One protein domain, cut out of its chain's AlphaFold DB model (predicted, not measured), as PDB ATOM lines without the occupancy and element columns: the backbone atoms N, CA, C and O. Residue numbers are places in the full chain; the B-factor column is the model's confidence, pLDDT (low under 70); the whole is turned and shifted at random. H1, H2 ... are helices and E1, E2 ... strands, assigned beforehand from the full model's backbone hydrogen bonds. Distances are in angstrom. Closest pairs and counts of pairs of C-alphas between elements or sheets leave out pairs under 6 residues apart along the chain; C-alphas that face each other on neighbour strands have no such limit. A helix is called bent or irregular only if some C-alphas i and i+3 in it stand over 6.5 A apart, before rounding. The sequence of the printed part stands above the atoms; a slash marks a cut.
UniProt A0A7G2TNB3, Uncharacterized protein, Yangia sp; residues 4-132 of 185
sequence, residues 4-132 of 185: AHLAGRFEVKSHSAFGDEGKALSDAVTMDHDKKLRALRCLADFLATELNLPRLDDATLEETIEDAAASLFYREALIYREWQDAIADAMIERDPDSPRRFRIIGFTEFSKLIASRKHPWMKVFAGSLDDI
ATOM      1  N   ALA A   4       8.402 -32.966  37.717       56.00
ATOM      2  CA  ALA A   4       8.844 -32.977  39.112       56.00
ATOM      3  C   ALA A   4       9.784 -34.156  39.416       56.00
ATOM      4  O   ALA A   4      10.731 -34.026  40.187       56.00
ATOM      5  N   HIS A   5       9.555 -35.306  38.778       64.19
ATOM      6  CA  HIS A   5      10.419 -36.474  38.927       64.19
ATOM      7  C   HIS A   5      11.766 -36.281  38.216       64.19
ATOM      8  O   HIS A   5      12.801 -36.669  38.748       64.19
ATOM      9  N   LEU A   6      11.760 -35.644  37.038       71.62
ATOM     10  CA  LEU A   6      12.989 -35.263  36.342       71.62
ATOM     11  C   LEU A   6      13.795 -34.243  37.153       71.62
ATOM     12  O   LEU A   6      14.997 -34.422  37.306       71.62
ATOM     13  N   ALA A   7      13.138 -33.217  37.700       63.97
ATOM     14  CA  ALA A   7      13.787 -32.192  38.513       63.97
ATOM     15  C   ALA A   7      14.509 -32.802  39.725       63.97
ATOM     16  O   ALA A   7      15.693 -32.546  39.915       63.97
ATOM     17  N   GLY A   8      13.848 -33.697  40.469       62.19
ATOM     18  CA  GLY A   8      14.483 -34.373  41.606       62.19
ATOM     19  C   GLY A   8      15.672 -35.257  41.205       62.19
ATOM     20  O   GLY A   8      16.681 -35.297  41.901       62.19
ATOM     21  N   ARG A   9      15.601 -35.948  40.059       73.19
ATOM     22  CA  ARG A   9      16.737 -36.740  39.551       73.19
ATOM     23  C   ARG A   9      17.884 -35.862  39.056       73.19
ATOM     24  O   ARG A   9      19.038 -36.233  39.241       73.19
ATOM     25  N   PHE A  10      17.568 -34.723  38.444       75.81
ATOM     26  CA  PHE A  10      18.554 -33.739  38.015       75.81
ATOM     27  C   PHE A  10      19.306 -33.150  39.208       75.81
ATOM     28  O   PHE A  10      20.523 -33.057  39.150       75.81
ATOM     29  N   GLU A  11      18.610 -32.847  40.301       69.50
ATOM     30  CA  GLU A  11      19.207 -32.325  41.536       69.50
ATOM     31  C   GLU A  11      20.153 -33.342  42.198       69.50
ATOM     32  O   GLU A  11      21.295 -33.032  42.533       69.50
ATOM     33  N   VAL A  12      19.746 -34.613  42.281       71.06
ATOM     34  CA  VAL A  12      20.647 -35.693  42.729       71.06
ATOM     35  C   VAL A  12      21.868 -35.802  41.810       71.06
ATOM     36  O   VAL A  12      23.001 -35.955  42.274       71.06
ATOM     37  N   LYS A  13      21.653 -35.703  40.494       74.62
ATOM     38  CA  LYS A  13      22.732 -35.779  39.513       74.62
ATOM     39  C   LYS A  13      23.677 -34.579  39.614       74.62
ATOM     40  O   LYS A  13      24.883 -34.799  39.526       74.62
ATOM     41  N   SER A  14      23.183 -33.360  39.841       74.56
ATOM     42  CA  SER A  14      24.009 -32.156  40.000       74.56
ATOM     43  C   SER A  14      24.905 -32.254  41.219       74.56
ATOM     44  O   SER A  14      26.104 -32.028  41.083       74.56
ATOM     45  N   HIS A  15      24.386 -32.711  42.360       70.56
ATOM     46  CA  HIS A  15      25.226 -32.954  43.535       70.56
ATOM     47  C   HIS A  15      26.334 -33.977  43.249       70.56
ATOM     48  O   HIS A  15      27.491 -33.705  43.548       70.56
ATOM     49  N   SER A  16      26.022 -35.093  42.575       72.19
ATOM     50  CA  SER A  16      27.049 -36.084  42.202       72.19
ATOM     51  C   SER A  16      28.067 -35.563  41.179       72.19
ATOM     52  O   SER A  16      29.232 -35.942  41.208       72.19
ATOM     53  N   ALA A  17      27.642 -34.700  40.251       76.06
ATOM     54  CA  ALA A  17      28.494 -34.195  39.178       76.06
ATOM     55  C   ALA A  17      29.478 -33.128  39.676       76.06
ATOM     56  O   ALA A  17      30.599 -33.054  39.174       76.06
ATOM     57  N   PHE A  18      29.066 -32.318  40.653       71.19
ATOM     58  CA  PHE A  18      29.910 -31.296  41.272       71.19
ATOM     59  C   PHE A  18      30.696 -31.810  42.495       71.19
ATOM     60  O   PHE A  18      31.621 -31.131  42.937       71.19
ATOM     61  N   GLY A  19      30.435 -33.032  42.982       59.59
ATOM     62  CA  GLY A  19      31.275 -33.667  43.997       59.59
ATOM     63  C   GLY A  19      30.985 -35.151  44.253       59.59
ATOM     64  O   GLY A  19      29.878 -35.519  44.624       59.59
ATOM     65  N   ASP A  20      32.036 -35.975  44.194       45.19
ATOM     66  CA  ASP A  20      32.075 -37.335  44.768       45.19
ATOM     67  C   ASP A  20      32.140 -37.324  46.321       45.19
ATOM     68  O   ASP A  20      32.135 -38.377  46.953       45.19
ATOM     69  N   GLU A  21      32.193 -36.146  46.959       40.78
ATOM     70  CA  GLU A  21      32.462 -35.979  48.401       40.78
ATOM     71  C   GLU A  21      31.564 -34.927  49.090       40.78
ATOM     72  O   GLU A  21      32.031 -34.197  49.962       40.78
ATOM     73  N   GLY A  22      30.299 -34.763  48.686       40.97
ATOM     74  CA  GLY A  22      29.362 -33.898  49.434       40.97
ATOM     75  C   GLY A  22      29.766 -32.415  49.517       40.97
ATOM     76  O   GLY A  22      29.352 -31.702  50.428       40.97
ATOM     77  N   LYS A  23      30.588 -31.924  48.580       51.03
ATOM     78  CA  LYS A  23      30.943 -30.501  48.516       51.03
ATOM     79  C   LYS A  23      29.759 -29.710  47.978       51.03
ATOM     80  O   LYS A  23      29.132 -30.104  46.994       51.03
ATOM     81  N   ALA A  24      29.443 -28.613  48.657       53.81
ATOM     82  CA  ALA A  24      28.375 -27.719  48.253       53.81
ATOM     83  C   ALA A  24      28.661 -27.193  46.840       53.81
ATOM     84  O   ALA A  24      29.793 -26.833  46.520       53.81
ATOM     85  N   LEU A  25      27.634 -27.102  45.995       56.34
ATOM     86  CA  LEU A  25      27.757 -26.505  44.659       56.34
ATOM     87  C   LEU A  25      28.271 -25.052  44.730       56.34
ATOM     88  O   LEU A  25      28.810 -24.559  43.747       56.34
ATOM     89  N   SER A  26      28.197 -24.378  45.887       54.81
ATOM     90  CA  SER A  26      28.862 -23.086  46.126       54.81
ATOM     91  C   SER A  26      30.357 -23.099  45.794       54.81
ATOM     92  O   SER A  26      30.903 -22.080  45.370       54.81
ATOM     93  N   ASP A  27      31.015 -24.252  45.933       57.91
ATOM     94  CA  ASP A  27      32.434 -24.421  45.623       57.91
ATOM     95  C   ASP A  27      32.682 -24.439  44.115       57.91
ATOM     96  O   ASP A  27      33.789 -24.169  43.657       57.91
ATOM     97  N   ALA A  28      31.653 -24.684  43.307       58.41
ATOM     98  CA  ALA A  28      31.810 -24.727  41.868       58.41
ATOM     99  C   ALA A  28      31.960 -23.342  41.221       58.41
ATOM    100  O   ALA A  28      32.414 -23.273  40.085       58.41
ATOM    101  N   VAL A  29      31.758 -22.242  41.961       59.62
ATOM    102  CA  VAL A  29      32.220 -20.894  41.562       59.62
ATOM    103  C   VAL A  29      33.749 -20.792  41.604       59.62
ATOM    104  O   VAL A  29      34.350 -20.154  40.740       59.62
ATOM    105  N   THR A  30      34.382 -21.434  42.589       64.25
ATOM    106  CA  THR A  30      35.840 -21.422  42.795       64.25
ATOM    107  C   THR A  30      36.536 -22.636  42.178       64.25
ATOM    108  O   THR A  30      37.765 -22.726  42.208       64.25
ATOM    109  N   MET A  31      35.770 -23.562  41.590       70.38
ATOM    110  CA  MET A  31      36.300 -24.721  40.883       70.38
ATOM    111  C   MET A  31      37.068 -24.320  39.629       70.38
ATOM    112  O   MET A  31      36.694 -23.418  38.880       70.38
ATOM    113  N   ASP A  32      38.122 -25.092  39.392       80.75
ATOM    114  CA  ASP A  32      38.892 -25.068  38.161       80.75
ATOM    115  C   ASP A  32      38.006 -25.316  36.927       80.75
ATOM    116  O   ASP A  32      37.054 -26.107  36.975       80.75
ATOM    117  N   HIS A  33      38.336 -24.645  35.824       82.25
ATOM    118  CA  HIS A  33      37.544 -24.639  34.594       82.25
ATOM    119  C   HIS A  33      37.309 -26.059  34.052       82.25
ATOM    120  O   HIS A  33      36.172 -26.428  33.753       82.25
ATOM    121  N   ASP A  34      38.334 -26.915  34.060       82.44
ATOM    122  CA  ASP A  34      38.219 -28.297  33.580       82.44
ATOM    123  C   ASP A  34      37.266 -29.134  34.441       82.44
ATOM    124  O   ASP A  34      36.597 -30.054  33.958       82.44
ATOM    125  N   LYS A  35      37.193 -28.844  35.746       80.56
ATOM    126  CA  LYS A  35      36.253 -29.519  36.649       80.56
ATOM    127  C   LYS A  35      34.820 -29.063  36.394       80.56
ATOM    128  O   LYS A  35      33.935 -29.918  36.341       80.56
ATOM    129  N   LYS A  36      34.598 -27.757  36.200       80.06
ATOM    130  CA  LYS A  36      33.287 -27.217  35.803       80.06
ATOM    131  C   LYS A  36      32.820 -27.847  34.491       80.06
ATOM    132  O   LYS A  36      31.671 -28.274  34.404       80.06
ATOM    133  N   LEU A  37      33.719 -27.980  33.514       85.19
ATOM    134  CA  LEU A  37      33.387 -28.487  32.184       85.19
ATOM    135  C   LEU A  37      32.949 -29.949  32.259       85.19
ATOM    136  O   LEU A  37      31.918 -30.320  31.705       85.19
ATOM    137  N   ARG A  38      33.678 -30.774  33.023       86.38
ATOM    138  CA  ARG A  38      33.298 -32.174  33.271       86.38
ATOM    139  C   ARG A  38      31.942 -32.299  33.966       86.38
ATOM    140  O   ARG A  38      31.127 -33.126  33.553       86.38
ATOM    141  N   ALA A  39      31.694 -31.490  34.994       82.62
ATOM    142  CA  ALA A  39      30.436 -31.518  35.736       82.62
ATOM    143  C   ALA A  39      29.248 -31.094  34.856       82.62
ATOM    144  O   ALA A  39      28.244 -31.803  34.777       82.62
ATOM    145  N   LEU A  40      29.383 -29.988  34.121       84.38
ATOM    146  CA  LEU A  40      28.339 -29.492  33.226       84.38
ATOM    147  C   LEU A  40      28.112 -30.408  32.025       84.38
ATOM    148  O   LEU A  40      26.960 -30.628  31.657       84.38
ATOM    149  N   ARG A  41      29.161 -31.031  31.474       89.56
ATOM    150  CA  ARG A  41      29.027 -32.085  30.457       89.56
ATOM    151  C   ARG A  41      28.200 -33.253  30.984       89.56
ATOM    152  O   ARG A  41      27.270 -33.691  30.316       89.56
ATOM    153  N   CYS A  42      28.506 -33.725  32.191       87.94
ATOM    154  CA  CYS A  42      27.769 -34.807  32.841       87.94
ATOM    155  C   CYS A  42      26.275 -34.468  32.994       87.94
ATOM    156  O   CYS A  42      25.415 -35.319  32.758       87.94
ATOM    157  N   LEU A  43      25.957 -33.218  33.342       87.44
ATOM    158  CA  LEU A  43      24.577 -32.752  33.499       87.44
ATOM    159  C   LEU A  43      23.856 -32.539  32.169       87.44
ATOM    160  O   LEU A  43      22.692 -32.920  32.044       87.44
ATOM    161  N   ALA A  44      24.541 -31.982  31.173       87.94
ATOM    162  CA  ALA A  44      24.011 -31.811  29.827       87.94
ATOM    163  C   ALA A  44      23.705 -33.170  29.181       87.94
ATOM    164  O   ALA A  44      22.614 -33.358  28.648       87.94
ATOM    165  N   ASP A  45      24.615 -34.141  29.298       89.38
ATOM    166  CA  ASP A  45      24.430 -35.500  28.778       89.38
ATOM    167  C   ASP A  45      23.282 -36.228  29.498       89.38
ATOM    168  O   ASP A  45      22.482 -36.928  28.869       89.38
ATOM    169  N   PHE A  46      23.155 -36.027  30.814       87.69
ATOM    170  CA  PHE A  46      22.029 -36.544  31.587       87.69
ATOM    171  C   PHE A  46      20.697 -35.962  31.097       87.69
ATOM    172  O   PHE A  46      19.780 -36.720  30.789       87.69
ATOM    173  N   LEU A  47      20.591 -34.637  30.963       86.19
ATOM    174  CA  LEU A  47      19.375 -33.985  30.468       86.19
ATOM    175  C   LEU A  47      19.046 -34.396  29.033       86.19
ATOM    176  O   LEU A  47      17.884 -34.667  28.739       86.19
ATOM    177  N   ALA A  48      20.052 -34.485  28.162       89.31
ATOM    178  CA  ALA A  48      19.880 -34.936  26.789       89.31
ATOM    179  C   ALA A  48      19.296 -36.354  26.742       89.31
ATOM    180  O   ALA A  48      18.347 -36.614  26.006       89.31
ATOM    181  N   THR A  49      19.787 -37.244  27.607       90.38
ATOM    182  CA  THR A  49      19.276 -38.614  27.731       90.38
ATOM    183  C   THR A  49      17.837 -38.641  28.250       90.38
ATOM    184  O   THR A  49      16.973 -39.275  27.649       90.38
ATOM    185  N   GLU A  50      17.550 -37.936  29.345       85.62
ATOM    186  CA  GLU A  50      16.223 -37.935  29.974       85.62
ATOM    187  C   GLU A  50      15.139 -37.301  29.097       85.62
ATOM    188  O   GLU A  50      13.985 -37.732  29.107       85.62
ATOM    189  N   LEU A  51      15.505 -36.269  28.336       86.62
ATOM    190  CA  LEU A  51      14.594 -35.530  27.463       86.62
ATOM    191  C   LEU A  51      14.589 -36.056  26.023       86.62
ATOM    192  O   LEU A  51      13.827 -35.541  25.205       86.62
ATOM    193  N   ASN A  52      15.398 -37.076  25.715       89.50
ATOM    194  CA  ASN A  52      15.609 -37.593  24.364       89.50
ATOM    195  C   ASN A  52      15.997 -36.483  23.364       89.50
ATOM    196  O   ASN A  52      15.472 -36.405  22.251       89.50
ATOM    197  N   LEU A  53      16.887 -35.590  23.802       88.12
ATOM    198  CA  LEU A  53      17.444 -34.501  23.006       88.12
ATOM    199  C   LEU A  53      18.812 -34.902  22.439       88.12
ATOM    200  O   LEU A  53      19.507 -35.737  23.023       88.12
ATOM    201  N   PRO A  54      19.238 -34.291  21.319       87.88
ATOM    202  CA  PRO A  54      20.603 -34.433  20.839       87.88
ATOM    203  C   PRO A  54      21.605 -33.992  21.908       87.88
ATOM    204  O   PRO A  54      21.375 -33.023  22.634       87.88
ATOM    205  N   ARG A  55      22.739 -34.692  21.979       88.94
ATOM    206  CA  ARG A  55      23.866 -34.285  22.820       88.94
ATOM    207  C   ARG A  55      24.359 -32.904  22.382       88.94
ATOM    208  O   ARG A  55      24.537 -32.666  21.189       88.94
ATOM    209  N   LEU A  56      24.609 -32.033  23.357       85.12
ATOM    210  CA  LEU A  56      25.208 -30.722  23.123       85.12
ATOM    211  C   LEU A  56      26.644 -30.892  22.612       85.12
ATOM    212  O   LEU A  56      27.391 -31.698  23.173       85.12
ATOM    213  N   ASP A  57      27.046 -30.154  21.585       88.31
ATOM    214  CA  ASP A  57      28.419 -30.216  21.083       88.31
ATOM    215  C   ASP A  57      29.430 -29.621  22.086       88.31
ATOM    216  O   ASP A  57      29.063 -28.998  23.088       88.31
ATOM    217  N   ASP A  58      30.715 -29.908  21.876       83.69
ATOM    218  CA  ASP A  58      31.787 -29.502  22.793       83.69
ATOM    219  C   ASP A  58      32.070 -27.998  22.747       83.69
ATOM    220  O   ASP A  58      32.226 -27.398  23.806       83.69
ATOM    221  N   ALA A  59      32.001 -27.373  21.570       86.31
ATOM    222  CA  ALA A  59      32.237 -25.937  21.428       86.31
ATOM    223  C   ALA A  59      31.145 -25.115  22.129       86.31
ATOM    224  O   ALA A  59      31.449 -24.239  22.936       86.31
ATOM    225  N   THR A  60      29.871 -25.455  21.912       84.56
ATOM    226  CA  THR A  60      28.749 -24.783  22.583       84.56
ATOM    227  C   THR A  60      28.807 -24.958  24.102       84.56
ATOM    228  O   THR A  60      28.469 -24.036  24.845       84.56
ATOM    229  N   LEU A  61      29.229 -26.127  24.602       82.38
ATOM    230  CA  LEU A  61      29.362 -26.326  26.046       82.38
ATOM    231  C   LEU A  61      30.489 -25.467  26.634       82.38
ATOM    232  O   LEU A  61      30.286 -24.859  27.681       82.38
ATOM    233  N   GLU A  62      31.647 -25.411  25.976       84.62
ATOM    234  CA  GLU A  62      32.778 -24.580  26.407       84.62
ATOM    235  C   GLU A  62      32.419 -23.089  26.412       84.62
ATOM    236  O   GLU A  62      32.746 -22.385  27.365       84.62
ATOM    237  N   GLU A  63      31.680 -22.613  25.408       85.06
ATOM    238  CA  GLU A  63      31.244 -21.214  25.328       85.06
ATOM    239  C   GLU A  63      30.205 -20.841  26.397       85.06
ATOM    240  O   GLU A  63      30.175 -19.701  26.858       85.06
ATOM    241  N   THR A  64      29.359 -21.787  26.818       82.94
ATOM    242  CA  THR A  64      28.240 -21.529  27.749       82.94
ATOM    243  C   THR A  64      28.536 -21.909  29.199       82.94
ATOM    244  O   THR A  64      27.688 -21.731  30.075       82.94
ATOM    245  N   ILE A  65      29.733 -22.427  29.473       80.75
ATOM    246  CA  ILE A  65      30.091 -23.054  30.747       80.75
ATOM    247  C   ILE A  65      29.913 -22.125  31.956       80.75
ATOM    248  O   ILE A  65      29.314 -22.526  32.954       80.75
ATOM    249  N   GLU A  66      30.394 -20.884  31.877       76.69
ATOM    250  CA  GLU A  66      30.338 -19.946  33.005       76.69
ATOM    251  C   GLU A  66      28.900 -19.471  33.262       76.69
ATOM    252  O   GLU A  66      28.467 -19.424  34.414       76.69
ATOM    253  N   ASP A  67      28.120 -19.227  32.205       77.56
ATOM    254  CA  ASP A  67      26.712 -18.827  32.315       77.56
ATOM    255  C   ASP A  67      25.831 -19.964  32.857       77.56
ATOM    256  O   ASP A  67      24.947 -19.744  33.697       77.56
ATOM    257  N   ALA A  68      26.087 -21.200  32.415       77.81
ATOM    258  CA  ALA A  68      25.389 -22.392  32.881       77.81
ATOM    259  C   ALA A  68      25.708 -22.688  34.353       77.81
ATOM    260  O   ALA A  68      24.795 -22.956  35.140       77.81
ATOM    261  N   ALA A  69      26.982 -22.584  34.742       74.44
ATOM    262  CA  ALA A  69      27.411 -22.726  36.128       74.44
ATOM    263  C   ALA A  69      26.752 -21.654  37.014       74.44
ATOM    264  O   ALA A  69      26.079 -21.988  37.988       74.44
ATOM    265  N   ALA A  70      26.852 -20.375  36.632       70.19
ATOM    266  CA  ALA A  70      26.262 -19.261  37.371       70.19
ATOM    267  C   ALA A  70      24.743 -19.409  37.554       70.19
ATOM    268  O   ALA A  70      24.220 -19.170  38.644       70.19
ATOM    269  N   SER A  71      24.036 -19.850  36.512       72.69
ATOM    270  CA  SER A  71      22.588 -20.072  36.560       72.69
ATOM    271  C   SER A  71      22.198 -21.198  37.520       72.69
ATOM    272  O   SER A  71      21.216 -21.060  38.257       72.69
ATOM    273  N   LEU A  72      22.962 -22.296  37.545       70.38
ATOM    274  CA  LEU A  72      22.746 -23.397  38.487       70.38
ATOM    275  C   LEU A  72      22.983 -22.946  39.934       70.38
ATOM    276  O   LEU A  72      22.131 -23.195  40.785       70.38
ATOM    277  N   PHE A  73      24.059 -22.200  40.197       69.06
ATOM    278  CA  PHE A  73      24.342 -21.680  41.543       69.06
ATOM    279  C   PHE A  73      23.300 -20.690  42.020       69.06
ATOM    280  O   PHE A  73      22.859 -20.750  43.165       69.06
ATOM    281  N   TYR A  74      22.886 -19.771  41.149       65.69
ATOM    282  CA  TYR A  74      21.867 -18.798  41.500       65.69
ATOM    283  C   TYR A  74      20.565 -19.496  41.905       65.69
ATOM    284  O   TYR A  74      19.971 -19.162  42.928       65.69
ATOM    285  N   ARG A  75      20.147 -20.512  41.139       63.88
ATOM    286  CA  ARG A  75      18.951 -21.309  41.433       63.88
ATOM    287  C   ARG A  75      19.049 -21.993  42.793       63.88
ATOM    288  O   ARG A  75      18.098 -21.959  43.566       63.88
ATOM    289  N   GLU A  76      20.183 -22.601  43.088       63.22
ATOM    290  CA  GLU A  76      20.388 -23.315  44.339       63.22
ATOM    291  C   GLU A  76      20.479 -22.365  45.539       63.22
ATOM    292  O   GLU A  76      19.871 -22.622  46.575       63.22
ATOM    293  N   ALA A  77      21.138 -21.214  45.393       63.16
ATOM    294  CA  ALA A  77      21.164 -20.181  46.424       63.16
ATOM    295  C   ALA A  77      19.750 -19.685  46.770       63.16
ATOM    296  O   ALA A  77      19.452 -19.422  47.936       63.16
ATOM    297  N   LEU A  78      18.856 -19.593  45.776       59.75
ATOM    298  CA  LEU A  78      17.442 -19.297  46.012       59.75
ATOM    299  C   LEU A  78      16.745 -20.415  46.796       59.75
ATOM    300  O   LEU A  78      16.015 -20.106  47.732       59.75
ATOM    301  N   ILE A  79      17.002 -21.682  46.460       60.31
ATOM    302  CA  ILE A  79      16.444 -22.842  47.175       60.31
ATOM    303  C   ILE A  79      16.910 -22.843  48.636       60.31
ATOM    304  O   ILE A  79      16.082 -22.927  49.541       60.31
ATOM    305  N   TYR A  80      18.208 -22.658  48.890       63.28
ATOM    306  CA  TYR A  80      18.737 -22.557  50.253       63.28
ATOM    307  C   TYR A  80      18.136 -21.385  51.023       63.28
ATOM    308  O   TYR A  80      17.827 -21.533  52.205       63.28
ATOM    309  N   ARG A  81      17.941 -20.232  50.376       61.31
ATOM    310  CA  ARG A  81      17.287 -19.079  51.002       61.31
ATOM    311  C   ARG A  81      15.841 -19.397  51.381       61.31
ATOM    312  O   ARG A  81      15.448 -19.149  52.514       61.31
ATOM    313  N   GLU A  82      15.075 -19.995  50.473       57.66
ATOM    314  CA  GLU A  82      13.698 -20.415  50.753       57.66
ATOM    315  C   GLU A  82      13.636 -21.457  51.878       57.66
ATOM    316  O   GLU A  82      12.707 -21.449  52.685       57.66
ATOM    317  N   TRP A  83      14.640 -22.328  51.986       65.19
ATOM    318  CA  TRP A  83      14.735 -23.279  53.091       65.19
ATOM    319  C   TRP A  83      15.065 -22.604  54.415       65.19
ATOM    320  O   TRP A  83      14.481 -22.963  55.435       65.19
ATOM    321  N   GLN A  84      15.983 -21.637  54.418       66.38
ATOM    322  CA  GLN A  84      16.303 -20.856  55.610       66.38
ATOM    323  C   GLN A  84      15.071 -20.105  56.119       66.38
ATOM    324  O   GLN A  84      14.793 -20.164  57.316       66.38
ATOM    325  N   ASP A  85      14.300 -19.494  55.218       66.00
ATOM    326  CA  ASP A  85      13.044 -18.820  55.552       66.00
ATOM    327  C   ASP A  85      12.013 -19.814  56.111       66.00
ATOM    328  O   ASP A  85      11.464 -19.602  57.190       66.00
ATOM    329  N   ALA A  86      11.811 -20.959  55.449       65.38
ATOM    330  CA  ALA A  86      10.856 -21.974  55.897       65.38
ATOM    331  C   ALA A  86      11.221 -22.592  57.261       65.38
ATOM    332  O   ALA A  86      10.338 -22.882  58.073       65.38
ATOM    333  N   ILE A  87      12.513 -22.804  57.529       70.38
ATOM    334  CA  ILE A  87      12.995 -23.285  58.830       70.38
ATOM    335  C   ILE A  87      12.809 -22.197  59.887       70.38
ATOM    336  O   ILE A  87      12.325 -22.502  60.975       70.38
ATOM    337  N   ALA A  88      13.149 -20.944  59.579       72.00
ATOM    338  CA  ALA A  88      12.959 -19.826  60.495       72.00
ATOM    339  C   ALA A  88      11.482 -19.671  60.885       72.00
ATOM    340  O   ALA A  88      11.175 -19.579  62.074       72.00
ATOM    341  N   ASP A  89      10.572 -19.753  59.915       75.06
ATOM    342  CA  ASP A  89       9.128 -19.729  60.154       75.06
ATOM    343  C   ASP A  89       8.675 -20.902  61.030       75.06
ATOM    344  O   ASP A  89       7.924 -20.713  61.988       75.06
ATOM    345  N   ALA A  90       9.169 -22.115  60.762       71.00
ATOM    346  CA  ALA A  90       8.861 -23.299  61.567       71.00
ATOM    347  C   ALA A  90       9.434 -23.229  62.995       71.00
ATOM    348  O   ALA A  90       8.949 -23.923  63.891       71.00
ATOM    349  N   MET A  91      10.464 -22.411  63.211       79.88
ATOM    350  CA  MET A  91      11.081 -22.185  64.515       79.88
ATOM    351  C   MET A  91      10.388 -21.092  65.333       79.88
ATOM    352  O   MET A  91      10.735 -20.915  66.502       79.88
ATOM    353  N   ILE A  92       9.430 -20.360  64.766       85.00
ATOM    354  CA  ILE A  92       8.733 -19.269  65.444       85.00
ATOM    355  C   ILE A  92       7.332 -19.722  65.862       85.00
ATOM    356  O   ILE A  92       6.545 -20.213  65.059       85.00
ATOM    357  N   GLU A  93       6.975 -19.480  67.122       84.38
ATOM    358  CA  GLU A  93       5.605 -19.648  67.606       84.38
ATOM    359  C   GLU A  93       5.062 -18.361  68.229       84.38
ATOM    360  O   GLU A  93       5.812 -17.513  68.720       84.38
ATOM    361  N   ARG A  94       3.735 -18.199  68.194       83.88
ATOM    362  CA  ARG A  94       3.077 -17.058  68.833       83.88
ATOM    363  C   ARG A  94       3.175 -17.188  70.347       83.88
ATOM    364  O   ARG A  94       2.838 -18.223  70.909       83.88
ATOM    365  N   ASP A  95       3.559 -16.092  70.981       83.94
ATOM    366  CA  ASP A  95       3.628 -15.946  72.429       83.94
ATOM    367  C   ASP A  95       2.780 -14.729  72.830       83.94
ATOM    368  O   ASP A  95       3.292 -13.606  72.880       83.94
ATOM    369  N   PRO A  96       1.456 -14.912  73.002       78.69
ATOM    370  CA  PRO A  96       0.533 -13.813  73.277       78.69
ATOM    371  C   PRO A  96       0.791 -13.147  74.636       78.69
ATOM    372  O   PRO A  96       0.432 -11.984  74.808       78.69
ATOM    373  N   ASP A  97       1.452 -13.853  75.555       80.94
ATOM    374  CA  ASP A  97       1.755 -13.384  76.909       80.94
ATOM    375  C   ASP A  97       3.106 -12.644  76.988       80.94
ATOM    376  O   ASP A  97       3.457 -12.071  78.022       80.94
ATOM    377  N   SER A  98       3.862 -12.607  75.884       77.50
ATOM    378  CA  SER A  98       5.151 -11.923  75.780       77.50
ATOM    379  C   SER A  98       5.048 -10.616  74.986       77.50
ATOM    380  O   SER A  98       4.448 -10.581  73.907       77.50
ATOM    381  N   PRO A  99       5.726  -9.531  75.415       72.12
ATOM    382  CA  PRO A  99       5.753  -8.270  74.668       72.12
ATOM    383  C   PRO A  99       6.364  -8.408  73.262       72.12
ATOM    384  O   PRO A  99       6.141  -7.547  72.414       72.12
ATOM    385  N   ARG A 100       7.106  -9.493  72.984       77.31
ATOM    386  CA  ARG A 100       7.676  -9.783  71.657       77.31
ATOM    387  C   ARG A 100       6.691 -10.456  70.693       77.31
ATOM    388  O   ARG A 100       7.017 -10.548  69.514       77.31
ATOM    389  N   ARG A 101       5.505 -10.895  71.152       78.62
ATOM    390  CA  ARG A 101       4.427 -11.592  70.400       78.62
ATOM    391  C   ARG A 101       4.793 -12.929  69.752       78.62
ATOM    392  O   ARG A 101       3.905 -13.720  69.439       78.62
ATOM    393  N   PHE A 102       6.078 -13.173  69.546       81.12
ATOM    394  CA  PHE A 102       6.647 -14.363  68.952       81.12
ATOM    395  C   PHE A 102       7.853 -14.800  69.776       81.12
ATOM    396  O   PHE A 102       8.633 -13.962  70.246       81.12
ATOM    397  N   ARG A 103       8.018 -16.111  69.936       83.75
ATOM    398  CA  ARG A 103       9.197 -16.716  70.556       83.75
ATOM    399  C   ARG A 103       9.777 -17.788  69.645       83.75
ATOM    400  O   ARG A 103       9.051 -18.428  68.890       83.75
ATOM    401  N   ILE A 104      11.089 -17.963  69.732       84.38
ATOM    402  CA  ILE A 104      11.787 -19.051  69.048       84.38
ATOM    403  C   ILE A 104      11.599 -20.317  69.886       84.38
ATOM    404  O   ILE A 104      11.835 -20.291  71.097       84.38
ATOM    405  N   ILE A 105      11.169 -21.407  69.255       82.88
ATOM    406  CA  ILE A 105      10.978 -22.692  69.926       82.88
ATOM    407  C   ILE A 105      12.316 -23.236  70.444       82.88
ATOM    408  O   ILE A 105      13.368 -23.093  69.822       82.88
ATOM    409  N   GLY A 106      12.277 -23.882  71.609       77.94
ATOM    410  CA  GLY A 106      13.456 -24.515  72.195       77.94
ATOM    411  C   GLY A 106      13.835 -25.832  71.508       77.94
ATOM    412  O   GLY A 106      13.039 -26.439  70.792       77.94
ATOM    413  N   PHE A 107      15.039 -26.324  71.810       71.50
ATOM    414  CA  PHE A 107      15.603 -27.562  71.251       71.50
ATOM    415  C   PHE A 107      14.666 -28.778  71.339       71.50
ATOM    416  O   PHE A 107      14.567 -29.557  70.392       71.50
ATOM    417  N   THR A 108      13.945 -28.933  72.453       76.75
ATOM    418  CA  THR A 108      12.992 -30.034  72.653       76.75
ATOM    419  C   THR A 108      11.844 -29.998  71.642       76.75
ATOM    420  O   THR A 108      11.496 -31.031  71.074       76.75
ATOM    421  N   GLU A 109      11.269 -28.822  71.390       78.00
ATOM    422  CA  GLU A 109      10.157 -28.662  70.443       78.00
ATOM    423  C   GLU A 109      10.639 -28.767  68.997       78.00
ATOM    424  O   GLU A 109      10.013 -29.443  68.182       78.00
ATOM    425  N   PHE A 110      11.822 -28.224  68.703       77.06
ATOM    426  CA  PHE A 110      12.481 -28.421  67.415       77.06
ATOM    427  C   PHE A 110      12.764 -29.908  67.130       77.06
ATOM    428  O   PHE A 110      12.484 -30.403  66.038       77.06
ATOM    429  N   SER A 111      13.230 -30.662  68.130       70.12
ATOM    430  CA  SER A 111      13.488 -32.104  68.003       70.12
ATOM    431  C   SER A 111      12.209 -32.900  67.732       70.12
ATOM    432  O   SER A 111      12.219 -33.822  66.916       70.12
ATOM    433  N   LYS A 112      11.085 -32.532  68.360       78.62
ATOM    434  CA  LYS A 112       9.769 -33.125  68.060       78.62
ATOM    435  C   LYS A 112       9.311 -32.791  66.640       78.62
ATOM    436  O   LYS A 112       8.779 -33.666  65.955       78.62
ATOM    437  N   LEU A 113       9.543 -31.558  66.184       71.94
ATOM    438  CA  LEU A 113       9.222 -31.109  64.829       71.94
ATOM    439  C   LEU A 113      10.008 -31.913  63.778       71.94
ATOM    440  O   LEU A 113       9.392 -32.447  62.852       71.94
ATOM    441  N   ILE A 114      11.316 -32.123  63.986       68.31
ATOM    442  CA  ILE A 114      12.157 -33.020  63.169       68.31
ATOM    443  C   ILE A 114      11.626 -34.460  63.200       68.31
ATOM    444  O   ILE A 114      11.387 -35.069  62.153       68.31
ATOM    445  N   ALA A 115      11.416 -35.014  64.399       66.25
ATOM    446  CA  ALA A 115      11.028 -36.412  64.591       66.25
ATOM    447  C   ALA A 115       9.659 -36.745  63.983       66.25
ATOM    448  O   ALA A 115       9.414 -37.889  63.600       66.25
ATOM    449  N   SER A 116       8.777 -35.750  63.846       67.81
ATOM    450  CA  SER A 116       7.446 -35.938  63.275       67.81
ATOM    451  C   SER A 116       7.463 -36.399  61.810       67.81
ATOM    452  O   SER A 116       6.455 -36.940  61.361       67.81
ATOM    453  N   ARG A 117       8.573 -36.207  61.065       56.50
ATOM    454  CA  ARG A 117       8.784 -36.580  59.641       56.50
ATOM    455  C   ARG A 117       7.677 -36.158  58.657       56.50
ATOM    456  O   ARG A 117       7.731 -36.529  57.488       56.50
ATOM    457  N   LYS A 118       6.679 -35.382  59.090       54.12
ATOM    458  CA  LYS A 118       5.528 -34.975  58.270       54.12
ATOM    459  C   LYS A 118       5.894 -33.929  57.224       54.12
ATOM    460  O   LYS A 118       5.174 -33.794  56.242       54.12
ATOM    461  N   HIS A 119       7.004 -33.219  57.415       53.81
ATOM    462  CA  HIS A 119       7.499 -32.245  56.454       53.81
ATOM    463  C   HIS A 119       8.618 -32.879  55.609       53.81
ATOM    464  O   HIS A 119       9.669 -33.207  56.171       53.81
ATOM    465  N   PRO A 120       8.438 -33.049  54.282       49.91
ATOM    466  CA  PRO A 120       9.446 -33.631  53.387       49.91
ATOM    467  C   PRO A 120      10.824 -32.971  53.525       49.91
ATOM    468  O   PRO A 120      11.850 -33.641  53.459       49.91
ATOM    469  N   TRP A 121      10.832 -31.671  53.820       50.75
ATOM    470  CA  TRP A 121      12.033 -30.857  53.973       50.75
ATOM    471  C   TRP A 121      12.841 -31.140  55.248       50.75
ATOM    472  O   TRP A 121      14.059 -30.995  55.223       50.75
ATOM    473  N   MET A 122      12.234 -31.658  56.327       53.88
ATOM    474  CA  MET A 122      13.004 -32.063  57.521       53.88
ATOM    475  C   MET A 122      13.833 -33.325  57.275       53.88
ATOM    476  O   MET A 122      14.857 -33.528  57.918       53.88
ATOM    477  N   LYS A 123      13.421 -34.160  56.312       53.00
ATOM    478  CA  LYS A 123      14.212 -35.312  55.868       53.00
ATOM    479  C   LYS A 123      15.453 -34.869  55.087       53.00
ATOM    480  O   LYS A 123      16.498 -35.490  55.224       53.00
ATOM    481  N   VAL A 124      15.333 -33.795  54.305       50.53
ATOM    482  CA  VAL A 124      16.446 -33.209  53.544       50.53
ATOM    483  C   VAL A 124      17.414 -32.476  54.476       50.53
ATOM    484  O   VAL A 124      18.615 -32.705  54.402       50.53
ATOM    485  N   PHE A 125      16.897 -31.694  55.432       57.28
ATOM    486  CA  PHE A 125      17.712 -31.052  56.467       57.28
ATOM    487  C   PHE A 125      18.471 -32.070  57.334       57.28
ATOM    488  O   PHE A 125      19.666 -31.906  57.554       57.28
ATOM    489  N   ALA A 126      17.820 -33.153  57.772       57.56
ATOM    490  CA  ALA A 126      18.508 -34.232  58.483       57.56
ATOM    491  C   ALA A 126      19.634 -34.845  57.628       57.56
ATOM    492  O   ALA A 126      20.751 -34.990  58.108       57.56
ATOM    493  N   GLY A 127      19.375 -35.080  56.336       56.97
ATOM    494  CA  GLY A 127      20.393 -35.549  55.393       56.97
ATOM    495  C   GLY A 127      21.587 -34.596  55.239       56.97
ATOM    496  O   GLY A 127      22.705 -35.067  55.087       56.97
ATOM    497  N   SER A 128      21.379 -33.278  55.355       54.03
ATOM    498  CA  SER A 128      22.457 -32.268  55.344       54.03
ATOM    499  C   SER A 128      23.272 -32.180  56.643       54.03
ATOM    500  O   SER A 128      24.129 -31.312  56.776       54.03
ATOM    501  N   LEU A 129      22.981 -33.021  57.636       57.25
ATOM    502  CA  LEU A 129      23.771 -33.152  58.862       57.25
ATOM    503  C   LEU A 129      24.429 -34.535  58.976       57.25
ATOM    504  O   LEU A 129      25.374 -34.689  59.747       57.25
ATOM    505  N   ASP A 130      23.945 -35.519  58.215       60.47
ATOM    506  CA  ASP A 130      24.399 -36.912  58.272       60.47
ATOM    507  C   ASP A 130      25.779 -37.129  57.610       60.47
ATOM    508  O   ASP A 130      26.396 -38.170  57.823       60.47
ATOM    509  N   ASP A 131      26.281 -36.164  56.829       64.31
ATOM    510  CA  ASP A 131      27.532 -36.257  56.060       64.31
ATOM    511  C   ASP A 131      28.734 -35.534  56.696       64.31
ATOM    512  O   ASP A 131      29.792 -35.420  56.077       64.31
ATOM    513  N   ILE A 132      28.597 -35.041  57.931       58.25
ATOM    514  CA  ILE A 132      29.681 -34.322  58.610       58.25
ATOM    515  C   ILE A 132      30.789 -35.309  59.006       58.25
ATOM    516  O   ILE A 132      30.639 -36.100  59.940       58.25
TER     517      ILE A 132
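What this domain is: This is residues 4 to 132 of the 185 residues of an uncharacterized protein of Yangia sp (UniProt A0A7G2TNB3). One long helix, H4, runs like a beam along much of a rod-shaped model; H2 and H3 pack on its first half, and H1 lies side by side with H3. Past the other end of H4 the small hairpin E1 and E2 folds the chain back, and H5 and H6 make a loose second group, with H6 near H4 but H5 and H6 both apart from H1, H2 and H3. The printed part has 129 residues with six named helices and two named strands, in the order H1 H2 H3 H4 E1 E2 H5 H6; the two-stranded sheet is antiparallel and the class is mostly helix. The whole is loose, with a radius of gyration of the C-alphas of 19.3 A and spans of 64 by 26 by 26 A.

How they stand to each other: Begin with H1, residues 4 to 18, which touches H3, residues 33 to 51, at a shallow tilt of 23 degrees, opposite ways; their closest C-alphas, those of Ala 17 and Ala 39, are 4.8 A apart. H2, residues 25 to 29, only just touches H1, and only at the corner, with 3 pairs of C-alphas within 8 A, the closest being Phe 18 and Leu 25 at 6.2 A. Look next at H4, residues 58 to 90: its residues 61 to 69 touch residues 36 to 41 of H3, closest at the C-alphas of Leu 37 and Ile 65, 6.5 A, with the lines about perpendicular at 82 degrees. Residues 69 to 73 of H4 touch H2, closest at the C-alphas of Ser 26 and Phe 73, 6.6 A. E1, residues 92 to 94, and E2, residues 102 to 104, form an antiparallel hairpin at 144 degrees, with N 93 and O 103 within hydrogen-bond range at 2.9 A. H5, residues 107 to 115, and H6, residues 120 to 127, only just touch, with 3 pairs of C-alphas within 8 A, the closest being Ile 114 and Met 122 at 5.8 A. In H1, H3 and H5 every O i to N i+4 pair is within hydrogen-bond range; H4 has 27 of 29, H6 3 of 4, and H2 0 of 1, with 1 of its 2 O i to N i+3 pairs within range.

Where its parts are: Find C-alpha 4 at (8.844, -32.977, 39.112); from there H1 runs 21.2 A. H3 covers 26.4 A. Find C-alpha 58 at (31.787, -29.502, 22.793), where H4 begins; it runs 45.5 A to C-alpha 90 at (8.861, -23.299, 61.567). H4 is irregular, with C-alphas 63 and 66 7.8 A apart, and has a kink of 55 degrees near residue 65. H5 spans 12.0 A and H6 11.3 A, ending at C-alpha 127 at (20.393, -35.549, 55.393).

The domain as a whole: The two C-alphas farthest apart, those of Ala 59 and Asp 97, are 64.5 A apart. The printed part has no cut, and no link is long. Mean pLDDT of the printed part is 71.9; look for values under 70 in 50 residues, among them 19 to 30, 73 to 86 and 114 to 132.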